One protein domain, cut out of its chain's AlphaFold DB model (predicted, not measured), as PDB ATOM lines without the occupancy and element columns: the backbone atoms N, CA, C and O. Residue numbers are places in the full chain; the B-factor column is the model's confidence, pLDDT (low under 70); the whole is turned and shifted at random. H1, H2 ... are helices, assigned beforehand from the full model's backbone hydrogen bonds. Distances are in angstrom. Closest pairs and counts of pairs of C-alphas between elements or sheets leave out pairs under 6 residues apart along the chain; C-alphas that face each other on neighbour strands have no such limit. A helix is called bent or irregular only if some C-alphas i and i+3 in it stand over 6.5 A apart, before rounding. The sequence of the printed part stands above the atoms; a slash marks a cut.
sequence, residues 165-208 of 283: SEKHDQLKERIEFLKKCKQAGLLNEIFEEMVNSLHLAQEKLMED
ATOM      1  N   SER A 165      -2.325 -38.742  10.841       45.12
ATOM      2  CA  SER A 165      -3.527 -38.557  11.663       45.12
ATOM      3  C   SER A 165      -3.942 -37.089  11.694       45.12
ATOM      4  O   SER A 165      -5.113 -36.786  11.474       45.12
ATOM      5  N   GLU A 166      -2.972 -36.179  11.834       48.97
ATOM      6  CA  GLU A 166      -3.208 -34.733  11.788       48.97
ATOM      7  C   GLU A 166      -3.919 -34.301  10.500       48.97
ATOM      8  O   GLU A 166      -4.905 -33.572  10.558       48.97
ATOM      9  N   LYS A 167      -3.484 -34.786   9.326       49.97
ATOM     10  CA  LYS A 167      -4.133 -34.448   8.046       49.97
ATOM     11  C   LYS A 167      -5.550 -35.012   7.921       49.97
ATOM     12  O   LYS A 167      -6.404 -34.351   7.333       49.97
ATOM     13  N   HIS A 168      -5.823 -36.195   8.472       53.06
ATOM     14  CA  HIS A 168      -7.163 -36.784   8.440       53.06
ATOM     15  C   HIS A 168      -8.143 -36.051   9.368       53.06
ATOM     16  O   HIS A 168      -9.278 -35.782   8.970       53.06
ATOM     17  N   ASP A 169      -7.714 -35.668  10.570       63.09
ATOM     18  CA  ASP A 169      -8.562 -34.903  11.488       63.09
ATOM     19  C   ASP A 169      -8.709 -33.439  11.042       63.09
ATOM     20  O   ASP A 169      -9.825 -32.920  11.023       63.09
ATOM     21  N   GLN A 170      -7.653 -32.819  10.505       69.94
ATOM     22  CA  GLN A 170      -7.732 -31.498   9.872       69.94
ATOM     23  C   GLN A 170      -8.677 -31.484   8.653       69.94
ATOM     24  O   GLN A 170      -9.346 -30.480   8.405       69.94
ATOM     25  N   LEU A 171      -8.799 -32.584   7.897       70.94
ATOM     26  CA  LEU A 171      -9.803 -32.697   6.831       70.94
ATOM     27  C   LEU A 171     -11.233 -32.679   7.399       70.94
ATOM     28  O   LEU A 171     -12.089 -31.969   6.866       70.94
ATOM     29  N   LYS A 172     -11.495 -33.386   8.508       77.88
ATOM     30  CA  LYS A 172     -12.796 -33.341   9.203       77.88
ATOM     31  C   LYS A 172     -13.104 -31.935   9.721       77.88
ATOM     32  O   LYS A 172     -14.231 -31.469   9.562       77.88
ATOM     33  N   GLU A 173     -12.115 -31.240  10.284       83.12
ATOM     34  CA  GLU A 173     -12.253 -29.851  10.738       83.12
ATOM     35  C   GLU A 173     -12.590 -28.896   9.585       83.12
ATOM     36  O   GLU A 173     -13.526 -28.105   9.711       83.12
ATOM     37  N   ARG A 174     -11.907 -29.008   8.435       86.06
ATOM     38  CA  ARG A 174     -12.200 -28.221   7.220       86.06
ATOM     39  C   ARG A 174     -13.623 -28.474   6.701       86.06
ATOM     40  O   ARG A 174     -14.337 -27.526   6.375       86.06
ATOM     41  N   ILE A 175     -14.064 -29.735   6.672       84.06
ATOM     42  CA  ILE A 175     -15.435 -30.113   6.289       84.06
ATOM     43  C   ILE A 175     -16.462 -29.501   7.257       84.06
ATOM     44  O   ILE A 175     -17.478 -28.951   6.832       84.06
ATOM     45  N   GLU A 176     -16.205 -29.569   8.562       89.25
ATOM     46  CA  GLU A 176     -17.103 -29.043   9.592       89.25
ATOM     47  C   GLU A 176     -17.127 -27.502   9.627       89.25
ATOM     48  O   GLU A 176     -18.174 -26.905   9.884       89.25
ATOM     49  N   PHE A 177     -16.013 -26.844   9.297       92.81
ATOM     50  CA  PHE A 177     -15.949 -25.402   9.056       92.81
ATOM     51  C   PHE A 177     -16.844 -24.993   7.876       92.81
ATOM     52  O   PHE A 177     -17.715 -24.142   8.043       92.81
ATOM     53  N   LEU A 178     -16.730 -25.660   6.719       90.25
ATOM     54  CA  LEU A 178     -17.557 -25.352   5.545       90.25
ATOM     55  C   LEU A 178     -19.061 -25.579   5.792       90.25
ATOM     56  O   LEU A 178     -19.883 -24.788   5.323       90.25
ATOM     57  N   LYS A 179     -19.448 -26.588   6.589       89.50
ATOM     58  CA  LYS A 179     -20.848 -26.743   7.044       89.50
ATOM     59  C   LYS A 179     -21.326 -25.546   7.872       89.50
ATOM     60  O   LYS A 179     -22.460 -25.108   7.691       89.50
ATOM     61  N   LYS A 180     -20.484 -25.009   8.759       93.69
ATOM     62  CA  LYS A 180     -20.810 -23.831   9.581       93.69
ATOM     63  C   LYS A 180     -20.902 -22.566   8.726       93.69
ATOM     64  O   LYS A 180     -21.868 -21.825   8.875       93.69
ATOM     65  N   CYS A 181     -20.007 -22.377   7.754       90.31
ATOM     66  CA  CYS A 181     -20.131 -21.318   6.745       90.31
ATOM     67  C   CYS A 181     -21.442 -21.433   5.951       90.31
ATOM     68  O   CYS A 181     -22.114 -20.425   5.744       90.31
ATOM     69  N   LYS A 182     -21.868 -22.652   5.579       90.81
ATOM     70  CA  LYS A 182     -23.171 -22.895   4.930       90.81
ATOM     71  C   LYS A 182     -24.352 -22.498   5.818       90.81
ATOM     72  O   LYS A 182     -25.274 -21.851   5.338       90.81
ATOM     73  N   GLN A 183     -24.324 -22.868   7.099       93.00
ATOM     74  CA  GLN A 183     -25.370 -22.510   8.069       93.00
ATOM     75  C   GLN A 183     -25.422 -21.000   8.354       93.00
ATOM     76  O   GLN A 183     -26.499 -20.468   8.602       93.00
ATOM     77  N   ALA A 184     -24.278 -20.314   8.288       93.06
ATOM     78  CA  ALA A 184     -24.162 -18.867   8.460       93.06
ATOM     79  C   ALA A 184     -24.440 -18.050   7.178       93.06
ATOM     80  O   ALA A 184     -24.470 -16.827   7.246       93.06
ATOM     81  N   GLY A 185     -24.621 -18.695   6.018       92.75
ATOM     82  CA  GLY A 185     -24.821 -18.034   4.718       92.75
ATOM     83  C   GLY A 185     -23.542 -17.542   4.019       92.75
ATOM     84  O   GLY A 185     -23.605 -17.121   2.869       92.75
ATOM     85  N   LEU A 186     -22.377 -17.665   4.662       95.88
ATOM     86  CA  LEU A 186     -21.097 -17.069   4.244       95.88
ATOM     87  C   LEU A 186     -20.452 -17.707   3.000       95.88
ATOM     88  O   LEU A 186     -19.435 -17.215   2.522       95.88
ATOM     89  N   LEU A 187     -20.986 -18.817   2.473       91.56
ATOM     90  CA  LEU A 187     -20.369 -19.498   1.324       91.56
ATOM     91  C   LEU A 187     -20.307 -18.622   0.068       91.56
ATOM     92  O   LEU A 187     -19.333 -18.723  -0.669       91.56
ATOM     93  N   ASN A 188     -21.307 -17.769  -0.173       89.81
ATOM     94  CA  ASN A 188     -21.321 -16.910  -1.359       89.81
ATOM     95  C   ASN A 188     -20.172 -15.894  -1.310       89.81
ATOM     96  O   ASN A 188     -19.402 -15.816  -2.258       89.81
ATOM     97  N   GLU A 189     -19.997 -15.211  -0.174       93.94
ATOM     98  CA  GLU A 189     -18.900 -14.261   0.066       93.94
ATOM     99  C   GLU A 189     -17.522 -14.932  -0.097       93.94
ATOM    100  O   GLU A 189     -16.616 -14.369  -0.707       93.94
ATOM    101  N   ILE A 190     -17.377 -16.174   0.385       92.62
ATOM    102  CA  ILE A 190     -16.148 -16.968   0.224       92.62
ATOM    103  C   ILE A 190     -15.885 -17.290  -1.258       92.62
ATOM    104  O   ILE A 190     -14.754 -17.142  -1.717       92.62
ATOM    105  N   PHE A 191     -16.899 -17.719  -2.016       91.81
ATOM    106  CA  PHE A 191     -16.731 -18.027  -3.441       91.81
ATOM    107  C   PHE A 191     -16.498 -16.775  -4.297       91.81
ATOM    108  O   PHE A 191     -15.694 -16.831  -5.225       91.81
ATOM    109  N   GLU A 192     -17.139 -15.650  -3.977       93.44
ATOM    110  CA  GLU A 192     -16.884 -14.358  -4.625       93.44
ATOM    111  C   GLU A 192     -15.425 -13.924  -4.416       93.44
ATOM    112  O   GLU A 192     -14.743 -13.595  -5.386       93.44
ATOM    113  N   GLU A 193     -14.886 -14.037  -3.198       93.62
ATOM    114  CA  GLU A 193     -13.487 -13.676  -2.929       93.62
ATOM    115  C   GLU A 193     -12.470 -14.658  -3.544       93.62
ATOM    116  O   GLU A 193     -11.384 -14.253  -3.973       93.62
ATOM    117  N   MET A 194     -12.828 -15.940  -3.688       90.31
ATOM    118  CA  MET A 194     -12.046 -16.890  -4.490       90.31
ATOM    119  C   MET A 194     -12.023 -16.503  -5.977       90.31
ATOM    120  O   MET A 194     -10.968 -16.580  -6.606       90.31
ATOM    121  N   VAL A 195     -13.147 -16.049  -6.543       90.75
ATOM    122  CA  VAL A 195     -13.224 -15.572  -7.937       90.75
ATOM    123  C   VAL A 195     -12.433 -14.272  -8.125       90.75
ATOM    124  O   VAL A 195     -11.667 -14.172  -9.085       90.75
ATOM    125  N   ASN A 196     -12.517 -13.325  -7.185       90.69
ATOM    126  CA  ASN A 196     -11.686 -12.114  -7.173       90.69
ATOM    127  C   ASN A 196     -10.187 -12.464  -7.173       90.69
ATOM    128  O   ASN A 196      -9.414 -11.935  -7.973       90.69
ATOM    129  N   SER A 197      -9.787 -13.409  -6.316       89.19
ATOM    130  CA  SER A 197      -8.402 -13.885  -6.207       89.19
ATOM    131  C   SER A 197      -7.910 -14.555  -7.497       89.19
ATOM    132  O   SER A 197      -6.777 -14.325  -7.918       89.19
ATOM    133  N   LEU A 198      -8.763 -15.353  -8.151       89.69
ATOM    134  CA  LEU A 198      -8.456 -15.994  -9.433       89.69
ATOM    135  C   LEU A 198      -8.344 -14.985 -10.584       89.69
ATOM    136  O   LEU A 198      -7.466 -15.142 -11.429       89.69
ATOM    137  N   HIS A 199      -9.166 -13.933 -10.610       89.06
ATOM    138  CA  HIS A 199      -9.030 -12.867 -11.605       89.06
ATOM    139  C   HIS A 199      -7.744 -12.054 -11.418       89.06
ATOM    140  O   HIS A 199      -7.063 -11.789 -12.404       89.06
ATOM    141  N   LEU A 200      -7.346 -11.739 -10.181       89.56
ATOM    142  CA  LEU A 200      -6.067 -11.067  -9.907       89.56
ATOM    143  C   LEU A 200      -4.854 -11.952 -10.262       89.56
ATOM    144  O   LEU A 200      -3.838 -11.458 -10.750       89.56
ATOM    145  N   ALA A 201      -4.956 -13.267 -10.045       88.81
ATOM    146  CA  ALA A 201      -3.957 -14.228 -10.509       88.81
ATOM    147  C   ALA A 201      -3.885 -14.275 -12.045       88.81
ATOM    148  O   ALA A 201      -2.792 -14.247 -12.609       88.81
ATOM    149  N   GLN A 202      -5.035 -14.298 -12.726       89.94
ATOM    150  CA  GLN A 202      -5.122 -14.279 -14.187       89.94
ATOM    151  C   GLN A 202      -4.528 -12.997 -14.783       89.94
ATOM    152  O   GLN A 202      -3.775 -13.086 -15.747       89.94
ATOM    153  N   GLU A 203      -4.852 -11.829 -14.221       90.88
ATOM    154  CA  GLU A 203      -4.326 -10.526 -14.645       90.88
ATOM    155  C   GLU A 203      -2.791 -10.542 -14.630       90.88
ATOM    156  O   GLU A 203      -2.165 -10.420 -15.681       90.88
ATOM    157  N   LYS A 204      -2.188 -10.864 -13.480       89.88
ATOM    158  CA  LYS A 204      -0.727 -10.921 -13.327       89.88
ATOM    159  C   LYS A 204      -0.034 -11.967 -14.202       89.88
ATOM    160  O   LYS A 204       1.071 -11.714 -14.674       89.88
ATOM    161  N   LEU A 205      -0.648 -13.130 -14.445       89.25
ATOM    162  CA  LEU A 205      -0.086 -14.148 -15.350       89.25
ATOM    163  C   LEU A 205      -0.099 -13.724 -16.829       89.25
ATOM    164  O   LEU A 205       0.607 -14.335 -17.631       89.25
ATOM    165  N   MET A 206      -0.889 -12.706 -17.187       88.06
ATOM    166  CA  MET A 206      -0.992 -12.145 -18.539       88.06
ATOM    167  C   MET A 206      -0.220 -10.820 -18.709       88.06
ATOM    168  O   MET A 206      -0.169 -10.293 -19.820       88.06
ATOM    169  N   GLU A 207       0.370 -10.273 -17.641       89.62
ATOM    170  CA  GLU A 207       1.157  -9.036 -17.666       89.62
ATOM    171  C   GLU A 207       2.661  -9.305 -17.889       89.62
ATOM    172  O   GLU A 207       3.338  -9.875 -17.032       89.62
ATOM    173  N   ASP A 208       3.219  -8.795 -18.998       78.94
ATOM    174  CA  ASP A 208       4.647  -8.911 -19.374       78.94
ATOM    175  C   ASP A 208       5.645  -8.305 -18.353       78.94
ATOM    176  O   ASP A 208       6.860  -8.456 -18.501       78.94
TER     177      ASP A 208
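AT A GLANCE: This is residues 165 to 208 of the 283 residues of the protein "PHD-type domain-containing protein" of Micrurus lemniscatus carvalhoi (UniProt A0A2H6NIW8). Two long, straight helices, H1 and H2, meet at one corner and spread into an open V, with their far ends wide apart. The space between the two arms is empty: residues 165 to 177 of H1 and residues 191 to 208, of which 191 to 206 belong to H2, stand free. You will read 44 residues with two named helices, H1 then H2, and no named strand, an all helix domain. It is extended, with a radius of gyration of the C-alphas of 15.0 A, and only just flat, spanning 43 by 29 by 6 A.

HOW THE PARTS SIT: Start with H1, residues 165 to 184, and go on through the tight link of 2 residues, 185 and 186, into H2, residues 187 to 206. Look at Cys 181 and Leu 187: their C-alphas, the closest of the two helices, are 5.7 A apart. H1 and H2 are close but not clearly touching, with 2 pairs of C-alphas within 8 A. They run opposite ways at a steep tilt of 68 degrees, only just short of about perpendicular. Their centres are 22.2 A apart. In the backbones of H1 and H2, every O i to N i+4 pair is within hydrogen-bond range.

IN THESE COORDINATES: Find C-alpha 165 at (-3.527, -38.557, 11.663); from there H1 runs 28.7 A to C-alpha 184 at (-24.162, -18.867, 8.460). H2 begins at C-alpha 187 and runs 28.7 A to C-alpha 206 at (-0.992, -12.145, -18.539). Neither helix is bent.

THE WHOLE: The C-alphas of Ser 165 and Asp 208, the two farthest apart, are 43.7 A from each other. The printed part has no cut and no long link. In the B-factor column, the mean pLDDT of the printed part is 84.7, and residues 165 to 170 are under 70.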